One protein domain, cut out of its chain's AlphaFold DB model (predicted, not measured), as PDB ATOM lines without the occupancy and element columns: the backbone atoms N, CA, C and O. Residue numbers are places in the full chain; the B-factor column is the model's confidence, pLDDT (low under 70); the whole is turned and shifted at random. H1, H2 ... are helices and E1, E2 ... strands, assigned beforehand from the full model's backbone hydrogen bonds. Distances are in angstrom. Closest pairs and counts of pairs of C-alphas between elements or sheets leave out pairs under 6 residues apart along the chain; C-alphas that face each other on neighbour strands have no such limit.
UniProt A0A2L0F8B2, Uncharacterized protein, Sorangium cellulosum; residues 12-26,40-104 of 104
ATOM      1  N   VAL A  12     121.294 128.333 118.618       92.94
ATOM      2  CA  VAL A  12     122.456 128.253 119.506       92.94
ATOM      3  C   VAL A  12     123.337 127.090 119.056       92.94
ATOM      4  O   VAL A  12     122.855 125.969 118.889       92.94
ATOM      5  N   GLY A  13     124.631 127.336 118.846       92.88
ATOM      6  CA  GLY A  13     125.575 126.292 118.454       92.88
ATOM      7  C   GLY A  13     126.986 126.810 118.185       92.88
ATOM      8  O   GLY A  13     127.215 128.015 118.124       92.88
ATOM      9  N   LYS A  14     127.929 125.879 118.006       93.81
ATOM     10  CA  LYS A  14     129.332 126.176 117.680       93.81
ATOM     11  C   LYS A  14     129.561 126.124 116.177       93.81
ATOM     12  O   LYS A  14     129.043 125.230 115.503       93.81
ATOM     13  N   PHE A  15     130.362 127.043 115.655       94.06
ATOM     14  CA  PHE A  15     130.758 127.075 114.252       94.06
ATOM     15  C   PHE A  15     132.153 127.683 114.096       94.06
ATOM     16  O   PHE A  15     132.609 128.436 114.954       94.06
ATOM     17  N   GLY A  16     132.838 127.326 113.010       92.81
ATOM     18  CA  GLY A  16     134.152 127.887 112.689       92.81
ATOM     19  C   GLY A  16     134.068 129.288 112.076       92.81
ATOM     20  O   GLY A  16     133.084 129.641 111.432       92.81
ATOM     21  N   ASP A  17     135.140 130.060 112.197       93.38
ATOM     22  CA  ASP A  17     135.268 131.439 111.706       93.38
ATOM     23  C   ASP A  17     135.692 131.551 110.225       93.38
ATOM     24  O   ASP A  17     135.893 132.649 109.705       93.38
ATOM     25  N   LEU A  18     135.805 130.428 109.509       94.75
ATOM     26  CA  LEU A  18     136.384 130.368 108.163       94.75
ATOM     27  C   LEU A  18     135.727 131.325 107.156       94.75
ATOM     28  O   LEU A  18     136.427 131.982 106.386       94.75
ATOM     29  N   GLU A  19     134.398 131.425 107.150       95.94
ATOM     30  CA  GLU A  19     133.691 132.305 106.209       95.94
ATOM     31  C   GLU A  19     133.778 133.788 106.599       95.94
ATOM     32  O   GLU A  19     133.683 134.657 105.728       95.94
ATOM     33  N   ILE A  20     134.075 134.086 107.869       95.12
ATOM     34  CA  ILE A  20     134.443 135.433 108.323       95.12
ATOM     35  C   ILE A  20     135.828 135.784 107.766       95.12
ATOM     36  O   ILE A  20     135.997 136.827 107.133       95.12
ATOM     37  N   LEU A  21     136.809 134.884 107.917       95.50
ATOM     38  CA  LEU A  21     138.172 135.071 107.400       95.50
ATOM     39  C   LEU A  21     138.198 135.222 105.870       95.50
ATOM     40  O   LEU A  21     138.948 136.038 105.333       95.50
ATOM     41  N   ARG A  22     137.344 134.472 105.163       95.88
ATOM     42  CA  ARG A  22     137.162 134.562 103.704       95.88
ATOM     43  C   ARG A  22     136.364 135.783 103.245       95.88
ATOM     44  O   ARG A  22     136.318 136.032 102.045       95.88
ATOM     45  N   LYS A  23     135.781 136.553 104.172       95.12
ATOM     46  CA  LYS A  23     134.902 137.710 103.913       95.12
ATOM     47  C   LYS A  23     133.580 137.369 103.213       95.12
ATOM     48  O   LYS A  23     132.919 138.270 102.703       95.12
ATOM     49  N   ASN A  24     133.175 136.102 103.228       96.00
ATOM     50  CA  ASN A  24     131.860 135.682 102.744       96.00
ATOM     51  C   ASN A  24     130.762 135.999 103.773       96.00
ATOM     52  O   ASN A  24     129.629 136.276 103.392       96.00
ATOM     53  N   TRP A  25     131.110 136.046 105.065       95.00
ATOM     54  CA  TRP A  25     130.265 136.587 106.132       95.00
ATOM     55  C   TRP A  25     130.839 137.926 106.615       95.00
ATOM     56  O   TRP A  25     131.687 137.953 107.512       95.00
ATOM     57  N   PRO A  26     130.445 139.053 105.991       94.38
ATOM     58  CA  PRO A  26     130.988 140.353 106.347       94.38
ATOM     59  C   PRO A  26     130.501 140.792 107.729       94.38
ATOM     60  O   PRO A  26     129.317 140.701 108.055       94.38
ATOM     61  N   PRO A  40     125.559 134.058 128.242       91.19
ATOM     62  CA  PRO A  40     126.483 133.110 128.849       91.19
ATOM     63  C   PRO A  40     126.730 131.904 127.938       91.19
ATOM     64  O   PRO A  40     125.853 131.483 127.178       91.19
ATOM     65  N   MET A  41     127.905 131.290 128.080       92.19
ATOM     66  CA  MET A  41     128.187 129.993 127.473       92.19
ATOM     67  C   MET A  41     127.229 128.937 128.040       92.19
ATOM     68  O   MET A  41     127.232 128.655 129.241       92.19
ATOM     69  N   LEU A  42     126.382 128.364 127.185       93.81
ATOM     70  CA  LEU A  42     125.427 127.341 127.606       93.81
ATOM     71  C   LEU A  42     126.085 125.954 127.626       93.81
ATOM     72  O   LEU A  42     126.880 125.643 126.734       93.81
ATOM     73  N   PRO A  43     125.719 125.085 128.584       96.31
ATOM     74  CA  PRO A  43     126.034 123.668 128.498       96.31
ATOM     75  C   PRO A  43     125.482 123.076 127.199       96.31
ATOM     76  O   PRO A  43     124.356 123.385 126.803       96.31
ATOM     77  N   MET A  44     126.257 122.215 126.548       97.06
ATOM     78  CA  MET A  44     125.867 121.565 125.297       97.06
ATOM     79  C   MET A  44     125.881 120.055 125.470       97.06
ATOM     80  O   MET A  44     126.764 119.518 126.138       97.06
ATOM     81  N   ALA A  45     124.906 119.366 124.879       97.50
ATOM     82  CA  ALA A  45     124.784 117.922 125.010       97.50
ATOM     83  C   ALA A  45     125.120 117.192 123.707       97.50
ATOM     84  O   ALA A  45     124.663 117.581 122.630       97.50
ATOM     85  N   ARG A  46     125.871 116.093 123.807       95.81
ATOM     86  CA  ARG A  46     126.054 115.118 122.721       95.81
ATOM     87  C   ARG A  46     125.330 113.824 123.056       95.81
ATOM     88  O   ARG A  46     125.360 113.380 124.202       95.81
ATOM     89  N   ILE A  47     124.729 113.207 122.044       95.62
ATOM     90  CA  ILE A  47     124.061 111.909 122.145       95.62
ATOM     91  C   ILE A  47     124.833 110.927 121.263       95.62
ATOM     92  O   ILE A  47     125.083 111.204 120.092       95.62
ATOM     93  N   ASP A  48     125.225 109.795 121.836       93.62
ATOM     94  CA  ASP A  48     125.698 108.621 121.109       93.62
ATOM     95  C   ASP A  48     124.542 107.621 121.035       93.62
ATOM     96  O   ASP A  48     124.286 106.859 121.971       93.62
ATOM     97  N   GLU A  49     123.809 107.667 119.924       90.12
ATOM     98  CA  GLU A  49     122.645 106.806 119.696       90.12
ATOM     99  C   GLU A  49     123.024 105.323 119.620       90.12
ATOM    100  O   GLU A  49     122.244 104.471 120.035       90.12
ATOM    101  N   ALA A  50     124.230 105.004 119.135       92.38
ATOM    102  CA  ALA A  50     124.691 103.625 119.016       92.38
ATOM    103  C   ALA A  50     124.983 103.011 120.390       92.38
ATOM    104  O   ALA A  50     124.695 101.835 120.618       92.38
ATOM    105  N   ALA A  51     125.536 103.808 121.308       91.25
ATOM    106  CA  ALA A  51     125.800 103.389 122.680       91.25
ATOM    107  C   ALA A  51     124.605 103.584 123.626       91.25
ATOM    108  O   ALA A  51     124.635 103.069 124.743       91.25
ATOM    109  N   GLY A  52     123.579 104.340 123.219       93.19
ATOM    110  CA  GLY A  52     122.467 104.710 124.094       93.19
ATOM    111  C   GLY A  52     122.900 105.619 125.249       93.19
ATOM    112  O   GLY A  52     122.364 105.507 126.349       93.19
ATOM    113  N   ARG A  53     123.884 106.499 125.021       96.38
ATOM    114  CA  ARG A  53     124.490 107.354 126.059       96.38
ATOM    115  C   ARG A  53     124.481 108.817 125.649       96.38
ATOM    116  O   ARG A  53     124.542 109.134 124.463       96.38
ATOM    117  N   ALA A  54     124.456 109.717 126.626       97.69
ATOM    118  CA  ALA A  54     124.567 111.146 126.379       97.69
ATOM    119  C   ALA A  54     125.493 111.826 127.387       97.69
ATOM    120  O   ALA A  54     125.655 111.377 128.519       97.69
ATOM    121  N   TRP A  55     126.108 112.928 126.970       97.94
ATOM    122  CA  TRP A  55     127.022 113.708 127.796       97.94
ATOM    123  C   TRP A  55     126.677 115.179 127.699       97.94
ATOM    124  O   TRP A  55     126.400 115.677 126.611       97.94
ATOM    125  N   LEU A  56     126.739 115.864 128.834       98.31
ATOM    126  CA  LEU A  56     126.622 117.304 128.953       98.31
ATOM    127  C   LEU A  56     128.007 117.898 129.194       98.31
ATOM    128  O   LEU A  56     128.639 117.610 130.215       98.31
ATOM    129  N   ALA A  57     128.460 118.730 128.267       98.00
ATOM    130  CA  ALA A  57     129.714 119.454 128.359       98.00
ATOM    131  C   ALA A  57     129.466 120.907 128.780       98.00
ATOM    132  O   ALA A  57     128.557 121.576 128.283       98.00
ATOM    133  N   ILE A  58     130.293 121.397 129.700       97.75
ATOM    134  CA  ILE A  58     130.358 122.796 130.118       97.75
ATOM    135  C   ILE A  58     131.673 123.364 129.601       97.75
ATOM    136  O   ILE A  58     132.729 122.747 129.766       97.75
ATOM    137  N   TYR A  59     131.593 124.549 129.005       96.25
ATOM    138  CA  TYR A  59     132.720 125.242 128.400       96.25
ATOM    139  C   TYR A  59     132.998 126.565 129.114       96.25
ATOM    140  O   TYR A  59     132.080 127.176 129.663       96.25
ATOM    141  N   ASP A  60     134.253 127.007 129.090       94.88
ATOM    142  CA  ASP A  60     134.590 128.405 129.365       94.88
ATOM    143  C   ASP A  60     134.345 129.294 128.125       94.88
ATOM    144  O   ASP A  60     134.016 128.809 127.039       94.88
ATOM    145  N   ASP A  61     134.536 130.609 128.270       90.75
ATOM    146  CA  ASP A  61     134.365 131.577 127.173       90.75
ATOM    147  C   ASP A  61     135.390 131.408 126.035       90.75
ATOM    148  O   ASP A  61     135.234 131.984 124.960       90.75
ATOM    149  N   SER A  62     136.440 130.609 126.249       91.00
ATOM    150  CA  SER A  62     137.445 130.250 125.242       91.00
ATOM    151  C   SER A  62     137.147 128.905 124.566       91.00
ATOM    152  O   SER A  62     137.998 128.385 123.845       91.00
ATOM    153  N   PHE A  63     135.949 128.343 124.772       89.94
ATOM    154  CA  PHE A  63     135.531 127.026 124.283       89.94
ATOM    155  C   PHE A  63     136.368 125.843 124.808       89.94
ATOM    156  O   PHE A  63     136.321 124.754 124.229       89.94
ATOM    157  N   ASN A  64     137.082 125.990 125.928       94.44
ATOM    158  CA  ASN A  64     137.704 124.847 126.596       94.44
ATOM    159  C   ASN A  64     136.641 124.079 127.383       94.44
ATOM    160  O   ASN A  64     135.897 124.671 128.164       94.44
ATOM    161  N   CYS A  65     136.572 122.757 127.204       96.19
ATOM    162  CA  CYS A  65     135.685 121.915 128.005       96.19
ATOM    163  C   CYS A  65     136.230 121.820 129.436       96.19
ATOM    164  O   CYS A  65     137.287 121.231 129.665       96.19
ATOM    165  N   ILE A  66     135.511 122.406 130.393       97.62
ATOM    166  CA  ILE A  66     135.904 122.433 131.809       97.62
ATOM    167  C   ILE A  66     135.285 121.283 132.606       97.62
ATOM    168  O   ILE A  66     135.792 120.916 133.667       97.62
ATOM    169  N   LYS A  67     134.177 120.718 132.116       97.56
ATOM    170  CA  LYS A  67     133.488 119.587 132.739       97.56
ATOM    171  C   LYS A  67     132.658 118.846 131.702       97.56
ATOM    172  O   LYS A  67     131.908 119.469 130.961       97.56
ATOM    173  N   GLU A  68     132.717 117.522 131.731       97.69
ATOM    174  CA  GLU A  68     131.785 116.650 131.018       97.69
ATOM    175  C   GLU A  68     131.105 115.729 132.039       97.69
ATOM    176  O   GLU A  68     131.720 115.296 133.018       97.69
ATOM    177  N   THR A  69     129.809 115.478 131.889       98.06
ATOM    178  CA  THR A  69     129.054 114.576 132.769       98.06
ATOM    179  C   THR A  69     128.070 113.773 131.942       98.06
ATOM    180  O   THR A  69     127.384 114.329 131.091       98.06
ATOM    181  N   GLU A  70     128.010 112.468 132.181       97.88
ATOM    182  CA  GLU A  70     127.011 111.607 131.553       97.88
ATOM    183  C   GLU A  70     125.612 111.944 132.083       97.88
ATOM    184  O   GLU A  70     125.430 112.162 133.282       97.88
ATOM    185  N   ILE A  71     124.641 112.026 131.177       97.56
ATOM    186  CA  ILE A  71     123.242 112.356 131.466       97.56
ATOM    187  C   ILE A  71     122.311 111.413 130.701       97.56
ATOM    188  O   ILE A  71     122.719 110.770 129.734       97.56
ATOM    189  N   ASP A  72     121.040 111.375 131.097       95.44
ATOM    190  CA  ASP A  72     120.012 110.642 130.356       95.44
ATOM    191  C   ASP A  72     119.802 111.235 128.953       95.44
ATOM    192  O   ASP A  72     119.832 112.456 128.764       95.44
ATOM    193  N   ILE A  73     119.513 110.377 127.969       94.50
ATOM    194  CA  ILE A  73     119.227 110.797 126.582       94.50
ATOM    195  C   ILE A  73     118.058 111.787 126.531       94.50
ATOM    196  O   ILE A  73     118.138 112.810 125.850       94.50
ATOM    197  N   ASP A  74     116.996 111.530 127.296       93.00
ATOM    198  CA  ASP A  74     115.825 112.408 127.331       93.00
ATOM    199  C   ASP A  74     116.186 113.802 127.862       93.00
ATOM    200  O   ASP A  74     115.677 114.816 127.373       93.00
ATOM    201  N   ALA A  75     117.110 113.878 128.825       94.25
ATOM    202  CA  ALA A  75     117.605 115.144 129.352       94.25
ATOM    203  C   ALA A  75     118.481 115.886 128.331       94.25
ATOM    204  O   ALA A  75     118.422 117.115 128.266       94.25
ATOM    205  N   ALA A  76     119.247 115.162 127.509       94.81
ATOM    206  CA  ALA A  76     120.135 115.743 126.503       94.81
ATOM    207  C   ALA A  76     119.383 116.563 125.444       94.81
ATOM    208  O   ALA A  76     119.882 117.598 125.009       94.81
ATOM    209  N   SER A  77     118.154 116.163 125.099       91.06
ATOM    210  CA  SER A  77     117.301 116.873 124.131       91.06
ATOM    211  C   SER A  77     116.966 118.326 124.512       91.06
ATOM    212  O   SER A  77     116.580 119.116 123.653       91.06
ATOM    213  N   ARG A  78     117.128 118.697 125.792       92.75
ATOM    214  CA  ARG A  78     116.842 120.044 126.315       92.75
ATOM    215  C   ARG A  78     117.997 121.028 126.140       92.75
ATOM    216  O   ARG A  78     117.827 122.209 126.432       92.75
ATOM    217  N   TYR A  79     119.162 120.552 125.711       95.00
ATOM    218  CA  TYR A  79     120.363 121.363 125.556       95.00
ATOM    219  C   TYR A  79     120.704 121.557 124.075       95.00
ATOM    220  O   TYR A  79     120.388 120.698 123.248       95.00
ATOM    221  N   PRO A  80     121.392 122.657 123.715       94.06
ATOM    222  CA  PRO A  80     121.977 122.794 122.392       94.06
ATOM    223  C   PRO A  80     122.874 121.597 122.073       94.06
ATOM    224  O   PRO A  80     123.637 121.128 122.920       94.06
ATOM    225  N   TYR A  81     122.793 121.114 120.836       93.44
ATOM    226  CA  TYR A  81     123.562 119.948 120.425       93.44
ATOM    227  C   TYR A  81     125.049 120.284 120.299       93.44
ATOM    228  O   TYR A  81     125.434 121.210 119.576       93.44
ATOM    229  N   ASP A  82     125.887 119.498 120.964       95.69
ATOM    230  CA  ASP A  82     127.325 119.705 121.017       95.69
ATOM    231  C   ASP A  82     128.007 119.192 119.742       95.69
ATOM    232  O   ASP A  82     128.424 118.037 119.627       95.69
ATOM    233  N   ARG A  83     128.098 120.069 118.740       91.88
ATOM    234  CA  ARG A  83     128.825 119.814 117.492       91.88
ATOM    235  C   ARG A  83     129.443 121.086 116.939       91.88
ATOM    236  O   ARG A  83     128.865 122.164 117.057       91.88
ATOM    237  N   MET A  84     130.574 120.942 116.254       93.50
ATOM    238  CA  MET A  84     131.146 122.018 115.447       93.50
ATOM    239  C   MET A  84     130.478 122.036 114.069       93.50
ATOM    240  O   MET A  84     130.592 121.080 113.301       93.50
ATOM    241  N   MET A  85     129.750 123.103 113.748       94.94
ATOM    242  CA  MET A  85     129.119 123.275 112.441       94.94
ATOM    243  C   MET A  85     130.086 123.912 111.440       94.94
ATOM    244  O   MET A  85     130.746 124.908 111.733       94.94
ATOM    245  N   GLY A  86     130.130 123.357 110.228       95.38
ATOM    246  CA  GLY A  86     130.682 124.058 109.070       95.38
ATOM    247  C   GLY A  86     129.706 125.118 108.557       95.38
ATOM    248  O   GLY A  86     128.504 125.037 108.817       95.38
ATOM    249  N   ALA A  87     130.204 126.081 107.788       94.81
ATOM    250  CA  ALA A  87     129.409 127.221 107.338       94.81
ATOM    251  C   ALA A  87     128.144 126.846 106.554       94.81
ATOM    252  O   ALA A  87     127.061 127.305 106.904       94.81
ATOM    253  N   GLY A  88     128.237 125.918 105.596       94.69
ATOM    254  CA  GLY A  88     127.051 125.459 104.861       94.69
ATOM    255  C   GLY A  88     125.983 124.827 105.768       94.69
ATOM    256  O   GLY A  88     124.790 124.967 105.519       94.69
ATOM    257  N   ALA A  89     126.381 124.182 106.872       94.94
ATOM    258  CA  ALA A  89     125.423 123.652 107.843       94.94
ATOM    259  C   ALA A  89     124.743 124.763 108.661       94.94
ATOM    260  O   ALA A  89     123.569 124.620 109.000       94.94
ATOM    261  N   VAL A  90     125.462 125.849 108.972       95.12
ATOM    262  CA  VAL A  90     124.899 127.044 109.624       95.12
ATOM    263  C   VAL A  90     123.877 127.711 108.705       95.12
ATOM    264  O   VAL A  90     122.746 127.937 109.124       95.12
ATOM    265  N   GLU A  91     124.240 127.946 107.444       95.31
ATOM    266  CA  GLU A  91     123.383 128.600 106.446       95.31
ATOM    267  C   GLU A  91     122.086 127.823 106.199       95.31
ATOM    268  O   GLU A  91     121.000 128.399 106.263       95.31
ATOM    269  N   VAL A  92     122.173 126.503 105.997       96.19
ATOM    270  CA  VAL A  92     120.992 125.642 105.817       96.19
ATOM    271  C   VAL A  92     120.085 125.684 107.049       96.19
ATOM    272  O   VAL A  92     118.867 125.801 106.915       96.19
ATOM    273  N   ARG A  93     120.657 125.602 108.258       94.69
ATOM    274  CA  ARG A  93     119.867 125.624 109.498       94.69
ATOM    275  C   ARG A  93     119.162 126.957 109.703       94.69
ATOM    276  O   ARG A  93     117.961 126.948 109.951       94.69
ATOM    277  N   LEU A  94     119.880 128.073 109.578       94.62
ATOM    278  CA  LEU A  94     119.292 129.403 109.728       94.62
ATOM    279  C   LEU A  94     118.213 129.659 108.675       94.62
ATOM    280  O   LEU A  94     117.137 130.116 109.035       94.62
ATOM    281  N   THR A  95     118.452 129.292 107.413       96.00
ATOM    282  CA  THR A  95     117.460 129.442 106.332       96.00
ATOM    283  C   THR A  95     116.158 128.714 106.669       96.00
ATOM    284  O   THR A  95     115.078 129.289 106.565       96.00
ATOM    285  N   ASN A  96     116.253 127.460 107.121       95.62
ATOM    286  CA  ASN A  96     115.077 126.677 107.492       95.62
ATOM    287  C   ASN A  96     114.341 127.276 108.700       95.62
ATOM    288  O   ASN A  96     113.118 127.361 108.672       95.62
ATOM    289  N   LEU A  97     115.077 127.700 109.734       94.38
ATOM    290  CA  LEU A  97     114.504 128.294 110.946       94.38
ATOM    291  C   LEU A  97     113.804 129.625 110.660       94.38
ATOM    292  O   LEU A  97     112.701 129.838 111.149       94.38
ATOM    293  N   ILE A  98     114.418 130.491 109.850       94.00
ATOM    294  CA  ILE A  98     113.840 131.782 109.455       94.00
ATOM    295  C   ILE A  98     112.550 131.553 108.669       94.00
ATOM    296  O   ILE A  98     111.528 132.129 109.022       94.00
ATOM    297  N   ARG A  99     112.559 130.648 107.681       94.75
ATOM    298  CA  ARG A  99     111.350 130.322 106.913       94.75
ATOM    299  C   ARG A  99     110.216 129.827 107.815       94.75
ATOM    300  O   ARG A  99     109.089 130.280 107.687       94.75
ATOM    301  N   SER A 100     110.512 128.920 108.746       91.12
ATOM    302  CA  SER A 100     109.499 128.419 109.682       91.12
ATOM    303  C   SER A 100     108.980 129.497 110.640       91.12
ATOM    304  O   SER A 100     107.807 129.459 111.005       91.12
ATOM    305  N   ALA A 101     109.822 130.457 111.033       85.19
ATOM    306  CA  ALA A 101     109.415 131.586 111.865       85.19
ATOM    307  C   ALA A 101     108.536 132.599 111.108       85.19
ATOM    308  O   ALA A 101     107.684 133.222 111.725       85.19
ATOM    309  N   GLU A 102     108.717 132.752 109.793       85.75
ATOM    310  CA  GLU A 102     107.873 133.608 108.942       85.75
ATOM    311  C   GLU A 102     106.494 132.992 108.646       85.75
ATOM    312  O   GLU A 102     105.540 133.715 108.366       85.75
ATOM    313  N   GLU A 103     106.388 131.661 108.687       81.75
ATOM    314  CA  GLU A 103     105.150 130.909 108.435       81.75
ATOM    315  C   GLU A 103     104.254 130.745 109.684       81.75
ATOM    316  O   GLU A 103     103.117 130.284 109.548       81.75
ATOM    317  N   SER A 104     104.754 131.091 110.880       64.12
ATOM    318  CA  SER A 104     104.073 130.933 112.183       64.12
ATOM    319  C   SER A 104     103.397 132.218 112.657       64.12
ATOM    320  O   SER A 104     102.308 132.105 113.268       64.12
TER     321      SER A 104
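Overview. This is residues 12 to 26 and 40 to 104 of the 104 residues of an uncharacterized protein of Sorangium cellulosum (UniProt A0A2L0F8B2). A small three-stranded sheet, with the short helix H2 over one face, makes one end of a loose model, and H1 and H3 lie at the other end, off the sheet. The link from H2 to H3 joins the two ends, and its residues 84 to 85 pair briefly with residues 14 to 15, before H1, in parallel; residues 94 to 104, of which 94 to 102 belong to H3, stick out. The printed part has 80 residues, with H1 E1 E2 E3 H2 H3 along the chain, a mixed class of helices and strands. The sheet, in order E1, E2, E3, is antiparallel; the radius of gyration of the C-alphas is 14.9 A, and they span 38 by 34 by 26 A.

Arrangement. E1, residues 44 to 48, E2, residues 53 to 59, and E3, residues 65 to 71, form a meander, each strand the antiparallel neighbour of the one before. In the hairpin E1 and E2, N 46 and O 55 are 2.9 A apart, within hydrogen-bond range. In the hairpin E2 and E3, N 56 and O 69 are 2.8 A apart, also within range. H2, residues 73 to 76, is on the sheet at a height of 7.6 A, only just over E2, with 3 of its C-alphas there; their closest C-alphas, Ala 54 and Ile 73, are 5.4 A apart. H3, residues 87 to 102, is not on the sheet; every O i to N i+4 pair in it is within hydrogen-bond range. H1, residues 18 to 21, is close to H3 but not clearly touching; their closest C-alphas, Glu 19 and Ala 87, are 6.7 A apart. H1 and H2 are too short for an O i to N i+4 pair.

Along the chain. E1 is 13.6 A long and starts at C-alpha 44 (125.867, 121.565, 125.297). E2 is 19.8 A long and E3 16.1 A. H3 is 22.5 A long and ends at C-alpha 102 (107.873, 133.608, 108.942).

Size, cuts and confidence. The C-alphas of Pro 26 and Ala 51, the two farthest apart, are 40.7 A apart. Residues 27 to 39 are not printed, and C-alphas 26 and 40 are 24.1 A apart across the cut. Of the links printed whole, none is long. Mean pLDDT of the printed part is 94.0; residue 104 is under 70.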